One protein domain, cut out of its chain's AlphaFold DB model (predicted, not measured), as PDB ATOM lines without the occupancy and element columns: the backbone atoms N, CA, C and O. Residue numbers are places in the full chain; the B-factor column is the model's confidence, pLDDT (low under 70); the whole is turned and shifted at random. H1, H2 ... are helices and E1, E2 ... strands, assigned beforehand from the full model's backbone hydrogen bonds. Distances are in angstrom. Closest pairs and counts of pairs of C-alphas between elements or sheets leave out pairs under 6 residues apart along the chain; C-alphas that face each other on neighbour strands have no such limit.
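Overview. This is residues 20 to 63 and 77 to 132 of the 140 residues of an uncharacterized protein of Hahella sp. CCB-MM4 (UniProt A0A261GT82). A twisted sheet of five antiparallel strands makes a wall, with two helices over one face and the other face bare. H2 packs on this face and the sheet curls round it; the longer H1 runs beside H2 the opposite way, over the edge strand E3. The printed part has 100 residues, with two named helices and five named strands along the chain as H1 E1 E2 H2 E3 E4 E5, and the sheet order is E2 E1 E5 E4 E3. The class is mixed, helices and strands. The whole is compact, with a radius of gyration of the C-alphas of 13.7 A and spans of 41 by 31 by 19 A.

Arrangement. Begin with H1, residues 20 to 38, then find E1, residues 42 to 51, and E2, residues 54 to 62, a hairpin with N 47 and O 58 at 2.8 A, within hydrogen-bond range. H2, residues 78 to 89, touches H1 at a shallow tilt of 5 degrees, opposite ways; their closest C-alphas, of Gly 20 and Leu 89, are 6.8 A apart. E3, residues 94 to 100, E4, residues 107 to 114, and E5, residues 121 to 132, form a meander, each strand the antiparallel neighbour of the one before. Look for N 97 and O 111 at 2.9 A between E3 and E4, N 110 and O 124 at 2.8 A between E4 and E5, and N 48 and O 125 at 2.9 A between E1 and E5. H2 is on one face of the sheet, making two layers, a helix layer on a strand layer; the closest C-alphas of H2 and E4, of Ala 85 and Val 110, are 6.6 A apart. H1 is on the same face at a height over the sheet of 9.9 A. H1 lies over E3, slantwise to the strands at 35 degrees on the local plane. E2 and E3 are the edge strands and are apart. In H1 and H2 every O i to N i+4 pair is within hydrogen-bond range.

Along the chain. Find C-alpha 20 at (170.133, 220.816, 219.353); from there H1 runs 26.6 A to C-alpha 38. E1 is 28.7 A long and E2 24.8 A. H2 starts at C-alpha 78, (150.830, 211.810, 217.617), and runs 16.8 A. E3 measures 18.7 A and E4 19.3 A. E5 runs 32.6 A to C-alpha 132 at (136.208, 213.048, 214.470).

Size, cuts and confidence. The two C-alphas farthest apart, of Asn 116 and Leu 132, are 41.7 A apart. Residues 64 to 76 are cut out, and C-alphas 63 and 77 are 10.3 A apart across the cut. Of the links that are printed whole, none is long. The mean pLDDT of the printed part is 85.7; look for values under 70 at residue 20 and residues 115 to 120.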
ATOM      1  N   GLY A  20     170.943 221.826 218.661       62.41
ATOM      2  CA  GLY A  20     170.133 220.816 219.353       62.41
ATOM      3  C   GLY A  20     169.137 221.433 220.333       62.41
ATOM      4  O   GLY A  20     167.962 221.070 220.323       62.41
ATOM      5  N   GLU A  21     169.584 222.405 221.133       74.62
ATOM      6  CA  GLU A  21     168.729 223.095 222.111       74.62
ATOM      7  C   GLU A  21     167.600 223.880 221.428       74.62
ATOM      8  O   GLU A  21     166.444 223.727 221.815       74.62
ATOM      9  N   SER A  22     167.891 224.604 220.338       83.06
ATOM     10  CA  SER A  22     166.869 225.334 219.564       83.06
ATOM     11  C   SER A  22     165.772 224.410 219.020       83.06
ATOM     12  O   SER A  22     164.588 224.717 219.119       83.06
ATOM     13  N   LYS A  23     166.139 223.232 218.493       84.56
ATOM     14  CA  LYS A  23     165.166 222.252 217.974       84.56
ATOM     15  C   LYS A  23     164.320 221.618 219.077       84.56
ATOM     16  O   LYS A  23     163.155 221.289 218.855       84.56
ATOM     17  N   ILE A  24     164.899 221.423 220.261       88.19
ATOM     18  CA  ILE A  24     164.162 220.949 221.434       88.19
ATOM     19  C   ILE A  24     163.106 221.979 221.844       88.19
ATOM     20  O   ILE A  24     161.959 221.598 222.075       88.19
ATOM     21  N   GLU A  25     163.467 223.262 221.902       89.62
ATOM     22  CA  GLU A  25     162.530 224.343 222.232       89.62
ATOM     23  C   GLU A  25     161.381 224.427 221.222       89.62
ATOM     24  O   GLU A  25     160.215 224.409 221.624       89.62
ATOM     25  N   GLU A  26     161.692 224.423 219.922       89.44
ATOM     26  CA  GLU A  26     160.690 224.396 218.847       89.44
ATOM     27  C   GLU A  26     159.709 223.232 219.017       89.44
ATOM     28  O   GLU A  26     158.493 223.409 218.919       89.44
ATOM     29  N   MET A  27     160.215 222.044 219.351       90.94
ATOM     30  CA  MET A  27     159.362 220.878 219.538       90.94
ATOM     31  C   MET A  27     158.491 220.952 220.792       90.94
ATOM     32  O   MET A  27     157.357 220.470 220.775       90.94
ATOM     33  N   VAL A  28     158.985 221.541 221.882       91.19
ATOM     34  CA  VAL A  28     158.171 221.770 223.086       91.19
ATOM     35  C   VAL A  28     157.020 222.726 222.771       91.19
ATOM     36  O   VAL A  28     155.886 222.467 223.176       91.19
ATOM     37  N   VAL A  29     157.280 223.794 222.011       92.00
ATOM     38  CA  VAL A  29     156.245 224.739 221.564       92.00
ATOM     39  C   VAL A  29     155.210 224.038 220.683       92.00
ATOM     40  O   VAL A  29     154.015 224.112 220.975       92.00
ATOM     41  N   ALA A  30     155.663 223.298 219.670       91.38
ATOM     42  CA  ALA A  30     154.814 222.520 218.772       91.38
ATOM     43  C   ALA A  30     153.937 221.512 219.540       91.38
ATOM     44  O   ALA A  30     152.723 221.444 219.343       91.38
ATOM     45  N   LYS A  31     154.521 220.795 220.510       91.62
ATOM     46  CA  LYS A  31     153.792 219.859 221.375       91.62
ATOM     47  C   LYS A  31     152.683 220.549 222.159       91.62
ATOM     48  O   LYS A  31     151.566 220.036 222.199       91.62
ATOM     49  N   ASN A  32     152.970 221.698 222.764       90.19
ATOM     50  CA  ASN A  32     151.974 222.444 223.529       90.19
ATOM     51  C   ASN A  32     150.832 222.939 222.627       90.19
ATOM     52  O   ASN A  32     149.665 222.811 222.994       90.19
ATOM     53  N   GLN A  33     151.149 223.449 221.434       90.12
ATOM     54  CA  GLN A  33     150.145 223.857 220.447       90.12
ATOM     55  C   GLN A  33     149.251 222.681 220.034       90.12
ATOM     56  O   GLN A  33     148.025 222.788 220.086       90.12
ATOM     57  N   TRP A  34     149.849 221.538 219.695       90.62
ATOM     58  CA  TRP A  34     149.106 220.325 219.365       90.62
ATOM     59  C   TRP A  34     148.209 219.865 220.521       90.62
ATOM     60  O   TRP A  34     147.047 219.518 220.306       90.62
ATOM     61  N   GLN A  35     148.716 219.873 221.757       88.12
ATOM     62  CA  GLN A  35     147.933 219.501 222.936       88.12
ATOM     63  C   GLN A  35     146.694 220.382 223.091       88.12
ATOM     64  O   GLN A  35     145.617 219.850 223.325       88.12
ATOM     65  N   ILE A  36     146.815 221.698 222.897       86.69
ATOM     66  CA  ILE A  36     145.672 222.624 222.936       86.69
ATOM     67  C   ILE A  36     144.626 222.264 221.871       86.69
ATOM     68  O   ILE A  36     143.431 222.258 222.155       86.69
ATOM     69  N   ILE A  37     145.062 221.946 220.650       86.31
ATOM     70  CA  ILE A  37     144.168 221.656 219.516       86.31
ATOM     71  C   ILE A  37     143.444 220.321 219.685       86.31
ATOM     72  O   ILE A  37     142.258 220.212 219.349       86.31
ATOM     73  N   SER A  38     144.173 219.319 220.176       85.12
ATOM     74  CA  SER A  38     143.730 217.929 220.306       85.12
ATOM     75  C   SER A  38     142.998 217.633 221.617       85.12
ATOM     76  O   SER A  38     142.370 216.580 221.734       85.12
ATOM     77  N   TYR A  39     143.059 218.532 222.605       85.31
ATOM     78  CA  TYR A  39     142.505 218.288 223.933       85.31
ATOM     79  C   TYR A  39     141.018 217.920 223.877       85.31
ATOM     80  O   TYR A  39     140.189 218.691 223.396       85.31
ATOM     81  N   GLY A  40     140.688 216.731 224.386       78.81
ATOM     82  CA  GLY A  40     139.311 216.240 224.457       78.81
ATOM     83  C   GLY A  40     138.681 215.882 223.109       78.81
ATOM     84  O   GLY A  40     137.481 215.641 223.071       78.81
ATOM     85  N   LYS A  41     139.456 215.810 222.018       84.12
ATOM     86  CA  LYS A  41     138.940 215.445 220.692       84.12
ATOM     87  C   LYS A  41     139.292 214.021 220.300       84.12
ATOM     88  O   LYS A  41     140.419 213.569 220.501       84.12
ATOM     89  N   ASN A  42     138.336 213.362 219.654       87.50
ATOM     90  CA  ASN A  42     138.590 212.143 218.907       87.50
ATOM     91  C   ASN A  42     139.318 212.503 217.611       87.50
ATOM     92  O   ASN A  42     138.972 213.480 216.944       87.50
ATOM     93  N   TYR A  43     140.319 211.721 217.232       87.69
ATOM     94  CA  TYR A  43     140.975 211.896 215.942       87.69
ATOM     95  C   TYR A  43     141.449 210.567 215.378       87.69
ATOM     96  O   TYR A  43     141.745 209.622 216.109       87.69
ATOM     97  N   ARG A  44     141.511 210.503 214.055       90.38
ATOM     98  CA  ARG A  44     142.052 209.387 213.292       90.38
ATOM     99  C   ARG A  44     143.226 209.881 212.471       90.38
ATOM    100  O   ARG A  44     143.189 210.997 211.973       90.38
ATOM    101  N   PHE A  45     144.250 209.057 212.334       89.94
ATOM    102  CA  PHE A  45     145.364 209.329 211.438       89.94
ATOM    103  C   PHE A  45     145.976 208.026 210.942       89.94
ATOM    104  O   PHE A  45     145.830 206.973 211.567       89.94
ATOM    105  N   GLU A  46     146.694 208.104 209.835       90.69
ATOM    106  CA  GLU A  46     147.538 207.035 209.331       90.69
ATOM    107  C   GLU A  46     149.005 207.374 209.567       90.69
ATOM    108  O   GLU A  46     149.437 208.517 209.442       90.69
ATOM    109  N   LEU A  47     149.786 206.372 209.941       89.25
ATOM    110  CA  LEU A  47     151.214 206.497 210.147       89.25
ATOM    111  C   LEU A  47     151.930 205.586 209.164       89.25
ATOM    112  O   LEU A  47     151.779 204.362 209.204       89.25
ATOM    113  N   GLU A  48     152.729 206.196 208.304       90.38
ATOM    114  CA  GLU A  48     153.619 205.508 207.387       90.38
ATOM    115  C   GLU A  48     155.043 205.534 207.952       90.38
ATOM    116  O   GLU A  48     155.666 206.592 208.028       90.38
ATOM    117  N   SER A  49     155.571 204.364 208.309       87.81
ATOM    118  CA  SER A  49     156.939 204.186 208.798       87.81
ATOM    119  C   SER A  49     157.779 203.385 207.814       87.81
ATOM    120  O   SER A  49     157.362 202.339 207.310       87.81
ATOM    121  N   ARG A  50     159.006 203.843 207.573       87.69
ATOM    122  CA  ARG A  50     160.019 203.153 206.775       87.69
ATOM    123  C   ARG A  50     161.310 203.050 207.577       87.69
ATOM    124  O   ARG A  50     161.832 204.063 208.033       87.69
ATOM    125  N   MET A  51     161.816 201.832 207.739       83.19
ATOM    126  CA  MET A  51     163.095 201.546 208.396       83.19
ATOM    127  C   MET A  51     163.842 200.499 207.573       83.19
ATOM    128  O   MET A  51     163.386 199.360 207.439       83.19
ATOM    129  N   GLY A  52     164.964 200.891 206.970       77.62
ATOM    130  CA  GLY A  52     165.694 200.034 206.033       77.62
ATOM    131  C   GLY A  52     164.801 199.558 204.877       77.62
ATOM    132  O   GLY A  52     164.314 200.359 204.081       77.62
ATOM    133  N   ARG A  53     164.582 198.239 204.778       76.69
ATOM    134  CA  ARG A  53     163.694 197.618 203.769       76.69
ATOM    135  C   ARG A  53     162.246 197.457 204.231       76.69
ATOM    136  O   ARG A  53     161.399 197.060 203.434       76.69
ATOM    137  N   THR A  54     161.973 197.715 205.503       80.69
ATOM    138  CA  THR A  54     160.647 197.543 206.086       80.69
ATOM    139  C   THR A  54     159.815 198.787 205.829       80.69
ATOM    140  O   THR A  54     160.249 199.905 206.104       80.69
ATOM    141  N   HIS A  55     158.599 198.577 205.333       86.81
ATOM    142  CA  HIS A  55     157.588 199.607 205.141       86.81
ATOM    143  C   HIS A  55     156.308 199.159 205.836       86.81
ATOM    144  O   HIS A  55     155.824 198.053 205.598       86.81
ATOM    145  N   LEU A  56     155.801 199.998 206.732       85.69
ATOM    146  CA  LEU A  56     154.625 199.725 207.542       85.69
ATOM    147  C   LEU A  56     153.688 200.925 207.468       85.69
ATOM    148  O   LEU A  56     154.115 202.053 207.696       85.69
ATOM    149  N   VAL A  57     152.412 200.667 207.199       88.69
ATOM    150  CA  VAL A  57     151.342 201.663 207.311       88.69
ATOM    151  C   VAL A  57     150.352 201.166 208.356       88.69
ATOM    152  O   VAL A  57     149.936 200.007 208.309       88.69
ATOM    153  N   LYS A  58     150.015 202.016 209.326       86.56
ATOM    154  CA  LYS A  58     149.048 201.714 210.387       86.56
ATOM    155  C   LYS A  58     148.085 202.880 210.582       86.56
ATOM    156  O   LYS A  58     148.523 204.017 210.691       86.56
ATOM    157  N   THR A  59     146.795 202.582 210.689       88.25
ATOM    158  CA  THR A  59     145.753 203.562 211.019       88.25
ATOM    159  C   THR A  59     145.464 203.522 212.515       88.25
ATOM    160  O   THR A  59     145.257 202.451 213.088       88.25
ATOM    161  N   PHE A  60     145.403 204.692 213.139       84.94
ATOM    162  CA  PHE A  60     145.117 204.864 214.556       84.94
ATOM    163  C   PHE A  60     143.866 205.711 214.736       84.94
ATOM    164  O   PHE A  60     143.644 206.677 214.013       84.94
ATOM    165  N   VAL A  61     143.060 205.347 215.732       85.38
ATOM    166  CA  VAL A  61     141.948 206.159 216.222       85.38
ATOM    167  C   VAL A  61     142.209 206.424 217.693       85.38
ATOM    168  O   VAL A  61     142.322 205.490 218.488       85.38
ATOM    169  N   VAL A  62     142.335 207.697 218.039       83.56
ATOM    170  CA  VAL A  62     142.562 208.157 219.400       83.56
ATOM    171  C   VAL A  62     141.253 208.698 219.943       83.56
ATOM    172  O   VAL A  62     140.665 209.615 219.374       83.56
ATOM    173  N   VAL A  63     140.819 208.108 221.054       81.69
ATOM    174  CA  VAL A  63     139.634 208.514 221.810       81.69
ATOM    175  C   VAL A  63     140.103 208.922 223.208       81.69
ATOM    176  O   VAL A  63     140.647 208.073 223.927       81.69
ATOM    177  N   THR A  77     150.082 207.122 219.019       80.75
ATOM    178  CA  THR A  77     149.510 208.471 218.998       80.75
ATOM    179  C   THR A  77     150.479 209.489 218.384       80.75
ATOM    180  O   THR A  77     151.691 209.269 218.329       80.75
ATOM    181  N   ILE A  78     149.977 210.670 218.009       87.19
ATOM    182  CA  ILE A  78     150.830 211.810 217.617       87.19
ATOM    183  C   ILE A  78     151.774 212.229 218.764       87.19
ATOM    184  O   ILE A  78     152.894 212.680 218.528       87.19
ATOM    185  N   ASN A  79     151.372 212.039 220.026       87.00
ATOM    186  CA  ASN A  79     152.232 212.321 221.177       87.00
ATOM    187  C   ASN A  79     153.419 211.341 221.289       87.00
ATOM    188  O   ASN A  79     154.499 211.731 221.741       87.00
ATOM    189  N   ASP A  80     153.254 210.100 220.840       85.19
ATOM    190  CA  ASP A  80     154.362 209.142 220.770       85.19
ATOM    191  C   ASP A  80     155.362 209.554 219.691       85.19
ATOM    192  O   ASP A  80     156.568 209.465 219.911       85.19
ATOM    193  N   LEU A  81     154.882 210.126 218.580       87.94
ATOM    194  CA  LEU A  81     155.749 210.688 217.544       87.94
ATOM    195  C   LEU A  81     156.585 211.872 218.062       87.94
ATOM    196  O   LEU A  81     157.791 211.922 217.819       87.94
ATOM    197  N   PHE A  82     155.988 212.776 218.849       90.50
ATOM    198  CA  PHE A  82     156.742 213.819 219.563       90.50
ATOM    199  C   PHE A  82     157.808 213.219 220.487       90.50
ATOM    200  O   PHE A  82     158.942 213.693 220.533       90.50
ATOM    201  N   THR A  83     157.453 212.169 221.229       89.38
ATOM    202  CA  THR A  83     158.369 211.504 222.166       89.38
ATOM    203  C   THR A  83     159.534 210.849 221.427       89.38
ATOM    204  O   THR A  83     160.685 210.976 221.846       89.38
ATOM    205  N   PHE A  84     159.260 210.209 220.294       87.69
ATOM    206  CA  PHE A  84     160.260 209.603 219.426       87.69
ATOM    207  C   PHE A  84     161.231 210.623 218.837       87.69
ATOM    208  O   PHE A  84     162.447 210.445 218.949       87.69
ATOM    209  N   ALA A  85     160.718 211.713 218.260       88.06
ATOM    210  CA  ALA A  85     161.553 212.786 217.733       88.06
ATOM    211  C   ALA A  85     162.417 213.413 218.842       88.06
ATOM    212  O   ALA A  85     163.618 213.602 218.661       88.06
ATOM    213  N   PHE A  86     161.842 213.648 220.027       90.62
ATOM    214  CA  PHE A  86     162.555 214.185 221.192       90.62
ATOM    215  C   PHE A  86     163.671 213.283 221.687       90.62
ATOM    216  O   PHE A  86     164.790 213.748 221.903       90.62
ATOM    217  N   ASN A  87     163.393 211.995 221.846       88.94
ATOM    218  CA  ASN A  87     164.406 211.039 222.265       88.94
ATOM    219  C   ASN A  87     165.507 210.900 221.207       88.94
ATOM    220  O   ASN A  87     166.674 210.783 221.567       88.94
ATOM    221  N   SER A  88     165.158 210.993 219.922       87.31
ATOM    222  CA  SER A  88     166.132 210.959 218.828       87.31
ATOM    223  C   SER A  88     167.003 212.218 218.776       87.31
ATOM    224  O   SER A  88     168.186 212.112 218.490       87.31
ATOM    225  N   LEU A  89     166.474 213.406 219.099       86.62
ATOM    226  CA  LEU A  89     167.271 214.644 219.172       86.62
ATOM    227  C   LEU A  89     168.301 214.636 220.308       86.62
ATOM    228  O   LEU A  89     169.274 215.383 220.257       86.62
ATOM    229  N   LYS A  90     168.088 213.817 221.342       85.19
ATOM    230  CA  LYS A  90     169.054 213.628 222.434       85.19
ATOM    231  C   LYS A  90     170.216 212.712 222.053       85.19
ATOM    232  O   LYS A  90     171.219 212.691 222.761       85.19
ATOM    233  N   ASP A  91     170.072 211.940 220.982       83.50
ATOM    234  CA  ASP A  91     171.120 211.074 220.459       83.50
ATOM    235  C   ASP A  91     172.087 211.907 219.606       83.50
ATOM    236  O   ASP A  91     171.751 212.365 218.515       83.50
ATOM    237  N   THR A  92     173.307 212.112 220.106       78.31
ATOM    238  CA  THR A  92     174.328 212.940 219.444       78.31
ATOM    239  C   THR A  92     174.828 212.364 218.120       78.31
ATOM    240  O   THR A  92     175.457 213.081 217.344       78.31
ATOM    241  N   GLU A  93     174.583 211.078 217.853       82.19
ATOM    242  CA  GLU A  93     174.949 210.428 216.591       82.19
ATOM    243  C   GLU A  93     173.835 210.501 215.535       82.19
ATOM    244  O   GLU A  93     174.051 210.133 214.373       82.19
ATOM    245  N   ALA A  94     172.651 210.981 215.919       83.56
ATOM    246  CA  ALA A  94     171.501 211.110 215.046       83.56
ATOM    247  C   ALA A  94     171.399 212.519 214.448       83.56
ATOM    248  O   ALA A  94     171.459 213.537 215.134       83.56
ATOM    249  N   VAL A  95     171.167 212.583 213.139       87.19
ATOM    250  CA  VAL A  95     170.672 213.790 212.476       87.19
ATOM    251  C   VAL A  95     169.161 213.661 212.381       87.19
ATOM    252  O   VAL A  95     168.658 212.798 211.661       87.19
ATOM    253  N   VAL A  96     168.448 214.509 213.120       89.00
ATOM    254  CA  VAL A  96     166.983 214.511 213.150       89.00
ATOM    255  C   VAL A  96     166.440 215.734 212.421       89.00
ATOM    256  O   VAL A  96     166.796 216.884 212.717       89.00
ATOM    257  N   GLU A  97     165.551 215.470 211.476       90.88
ATOM    258  CA  GLU A  97     164.746 216.456 210.773       90.88
ATOM    259  C   GLU A  97     163.279 216.214 211.114       90.88
ATOM    260  O   GLU A  97     162.783 215.091 211.030       90.88
ATOM    261  N   VAL A  98     162.602 217.277 211.533       91.62
ATOM    262  CA  VAL A  98     161.180 217.255 211.853       91.62
ATOM    263  C   VAL A  98     160.513 218.309 210.990       91.62
ATOM    264  O   VAL A  98     160.914 219.471 211.019       91.62
ATOM    265  N   VAL A  99     159.511 217.895 210.225       93.00
ATOM    266  CA  VAL A  99     158.612 218.795 209.506       93.00
ATOM    267  C   VAL A  99     157.320 218.846 210.299       93.00
ATOM    268  O   VAL A  99     156.756 217.804 210.637       93.00
ATOM    269  N   TYR A 100     156.875 220.054 210.619       91.62
ATOM    270  CA  TYR A 100     155.625 220.276 211.332       91.62
ATOM    271  C   TYR A 100     154.494 220.578 210.354       91.62
ATOM    272  O   TYR A 100     154.713 221.056 209.244       91.62
ATOM    273  N   ASP A 101     153.279 220.251 210.764       92.44
ATOM    274  CA  ASP A 101     152.061 220.711 210.120       92.44
ATOM    275  C   ASP A 101     151.817 222.185 210.475       92.44
ATOM    276  O   ASP A 101     151.702 222.531 211.653       92.44
ATOM    277  N   ASP A 102     151.734 223.050 209.465       87.69
ATOM    278  CA  ASP A 102     151.591 224.497 209.663       87.69
ATOM    279  C   ASP A 102     150.257 224.885 210.319       87.69
ATOM    280  O   ASP A 102     150.157 225.922 210.976       87.69
ATOM    281  N   GLN A 103     149.214 224.067 210.145       87.75
ATOM    282  CA  GLN A 103     147.877 224.362 210.647       87.75
ATOM    283  C   GLN A 103     147.729 223.958 212.116       87.75
ATOM    284  O   GLN A 103     147.122 224.684 212.909       87.75
ATOM    285  N   TYR A 104     148.266 222.797 212.482       87.81
ATOM    286  CA  TYR A 104     147.984 222.154 213.759       87.81
ATOM    287  C   TYR A 104     149.217 221.932 214.645       87.81
ATOM    288  O   TYR A 104     149.068 221.563 215.809       87.81
ATOM    289  N   GLY A 105     150.427 222.177 214.142       88.00
ATOM    290  CA  GLY A 105     151.659 222.174 214.933       88.00
ATOM    291  C   GLY A 105     152.133 220.797 215.407       88.00
ATOM    292  O   GLY A 105     152.953 220.727 216.315       88.00
ATOM    293  N   TYR A 106     151.640 219.692 214.837       90.38
ATOM    294  CA  TYR A 106     152.173 218.348 215.109       90.38
ATOM    295  C   TYR A 106     153.278 217.964 214.106       90.38
ATOM    296  O   TYR A 106     153.337 218.557 213.029       90.38
ATOM    297  N   PRO A 107     154.158 216.986 214.407       91.44
ATOM    298  CA  PRO A 107     155.144 216.495 213.455       91.44
ATOM    299  C   PRO A 107     154.418 215.765 212.324       91.44
ATOM    300  O   PRO A 107     153.869 214.682 212.531       91.44
ATOM    301  N   SER A 108     154.405 216.347 211.130       93.44
ATOM    302  CA  SER A 108     153.855 215.708 209.935       93.44
ATOM    303  C   SER A 108     154.846 214.705 209.343       93.44
ATOM    304  O   SER A 108     154.439 213.685 208.786       93.44
ATOM    305  N   SER A 109     156.149 214.949 209.518       92.44
ATOM    306  CA  SER A 109     157.218 214.029 209.135       92.44
ATOM    307  C   SER A 109     158.387 214.084 210.115       92.44
ATOM    308  O   SER A 109     158.798 215.159 210.549       92.44
ATOM    309  N   VAL A 110     158.944 212.921 210.446       91.69
ATOM    310  CA  VAL A 110     160.155 212.771 211.254       91.69
ATOM    311  C   VAL A 110     161.134 211.884 210.500       91.69
ATOM    312  O   VAL A 110     160.844 210.726 210.197       91.69
ATOM    313  N   THR A 111     162.318 212.424 210.229       91.81
ATOM    314  CA  THR A 111     163.437 211.696 209.631       91.81
ATOM    315  C   THR A 111     164.579 211.636 210.628       91.81
ATOM    316  O   THR A 111     165.063 212.666 211.092       91.81
ATOM    317  N   VAL A 112     165.036 210.429 210.943       90.12
ATOM    318  CA  VAL A 112     166.193 210.180 211.806       90.12
ATOM    319  C   VAL A 112     167.239 209.456 210.978       90.12
ATOM    320  O   VAL A 112     166.988 208.352 210.502       90.12
ATOM    321  N   ASN A 113     168.406 210.072 210.803       87.00
ATOM    322  CA  ASN A 113     169.535 209.494 210.083       87.00
ATOM    323  C   ASN A 113     170.708 209.273 211.040       87.00
ATOM    324  O   ASN A 113     171.284 210.227 211.569       87.00
ATOM    325  N   ARG A 114     171.076 208.010 211.245       84.56
ATOM    326  CA  ARG A 114     172.238 207.581 212.025       84.56
ATOM    327  C   ARG A 114     173.316 207.082 211.075       84.56
ATOM    328  O   ARG A 114     173.277 205.941 210.618       84.56
ATOM    329  N   LYS A 115     174.316 207.928 210.816       69.06
ATOM    330  CA  LYS A 115     175.380 207.683 209.819       69.06
ATOM    331  C   LYS A 115     176.174 206.382 210.026       69.06
ATOM    332  O   LYS A 115     176.781 205.904 209.074       69.06
ATOM    333  N   ASN A 116     176.163 205.812 211.233       66.31
ATOM    334  CA  ASN A 116     176.955 204.634 211.602       66.31
ATOM    335  C   ASN A 116     176.135 203.335 211.745       66.31
ATOM    336  O   ASN A 116     176.684 202.329 212.192       66.31
ATOM    337  N   GLN A 117     174.842 203.319 211.390       65.50
ATOM    338  CA  GLN A 117     174.001 202.115 211.476       65.50
ATOM    339  C   GLN A 117     173.567 201.615 210.089       65.50
ATOM    340  O   GLN A 117     173.161 202.395 209.232       65.50
ATOM    341  N   VAL A 118     173.639 200.294 209.880       59.22
ATOM    342  CA  VAL A 118     173.375 199.615 208.589       59.22
ATOM    343  C   VAL A 118     171.914 199.758 208.126       59.22
ATOM    344  O   VAL A 118     171.662 199.777 206.925       59.22
ATOM    345  N   ASP A 119     170.981 199.978 209.056       62.91
ATOM    346  CA  ASP A 119     169.566 200.302 208.800       62.91
ATOM    347  C   ASP A 119     169.214 201.736 209.253       62.91
ATOM    348  O   ASP A 119     168.074 202.042 209.591       62.91
ATOM    349  N   GLY A 120     170.214 202.623 209.300       62.81
ATOM    350  CA  GLY A 120     170.237 203.840 210.118       62.81
ATOM    351  C   GLY A 120     169.265 204.964 209.763       62.81
ATOM    352  O   GLY A 120     169.311 205.999 210.425       62.81
ATOM    353  N   ASN A 121     168.395 204.788 208.767       74.75
ATOM    354  CA  ASN A 121     167.410 205.798 208.398       74.75
ATOM    355  C   ASN A 121     166.006 205.331 208.775       74.75
ATOM    356  O   ASN A 121     165.455 204.424 208.147       74.75
ATOM    357  N   SER A 122     165.429 206.008 209.765       84.62
ATOM    358  CA  SER A 122     164.025 205.870 210.137       84.62
ATOM    359  C   SER A 122     163.255 207.069 209.611       84.62
ATOM    360  O   SER A 122     163.604 208.215 209.891       84.62
ATOM    361  N   PHE A 123     162.205 206.801 208.850       89.62
ATOM    362  CA  PHE A 123     161.308 207.811 208.316       89.62
ATOM    363  C   PHE A 123     159.893 207.510 208.785       89.62
ATOM    364  O   PHE A 123     159.410 206.397 208.589       89.62
ATOM    365  N   VAL A 124     159.240 208.489 209.399       87.69
ATOM    366  CA  VAL A 124     157.861 208.379 209.871       87.69
ATOM    367  C   VAL A 124     157.073 209.565 209.337       87.69
ATOM    368  O   VAL A 124     157.530 210.699 209.430       87.69
ATOM    369  N   THR A 125     155.902 209.326 208.759       91.25
ATOM    370  CA  THR A 125     155.012 210.375 208.245       91.25
ATOM    371  C   THR A 125     153.591 210.144 208.715       91.25
ATOM    372  O   THR A 125     153.094 209.020 208.672       91.25
ATOM    373  N   VAL A 126     152.931 211.225 209.115       90.00
ATOM    374  CA  VAL A 126     151.498 211.239 209.393       90.00
ATOM    375  C   VAL A 126     150.749 211.526 208.091       90.00
ATOM    376  O   VAL A 126     151.079 212.454 207.351       90.00
ATOM    377  N   LYS A 127     149.749 210.703 207.802       89.81
ATOM    378  CA  LYS A 127     148.827 210.809 206.674       89.81
ATOM    379  C   LYS A 127     147.400 210.883 207.201       89.81
ATOM    380  O   LYS A 127     147.119 210.405 208.298       89.81
ATOM    381  N   ASP A 128     146.529 211.503 206.414       88.00
ATOM    382  CA  ASP A 128     145.076 211.440 206.592       88.00
ATOM    383  C   ASP A 128     144.602 211.725 208.031       88.00
ATOM    384  O   ASP A 128     143.779 211.000 208.592       88.00
ATOM    385  N   LEU A 129     145.152 212.783 208.651       89.50
ATOM    386  CA  LEU A 129     144.692 213.252 209.958       89.50
ATOM    387  C   LEU A 129     143.287 213.852 209.829       89.50
ATOM    388  O   LEU A 129     143.070 214.823 209.104       89.50
ATOM    389  N   GLU A 130     142.360 213.322 210.614       91.25
ATOM    390  CA  GLU A 130     140.971 213.750 210.672       91.25
ATOM    391  C   GLU A 130     140.527 213.881 212.132       91.25
ATOM    392  O   GLU A 130     140.648 212.942 212.921       91.25
ATOM    393  N   PHE A 131     139.974 215.039 212.497       89.25
ATOM    394  CA  PHE A 131     139.273 215.198 213.768       89.25
ATOM    395  C   PHE A 131     137.860 214.643 213.626       89.25
ATOM    396  O   PHE A 131     137.102 215.078 212.763       89.25
ATOM    397  N   LEU A 132     137.516 213.683 214.476       88.00
ATOM    398  CA  LEU A 132     136.208 213.048 214.470       88.00
ATOM    399  C   LEU A 132     135.280 213.858 215.379       88.00
ATOM    400  O   LEU A 132     135.632 214.145 216.526       88.00
TER     401      LEU A 132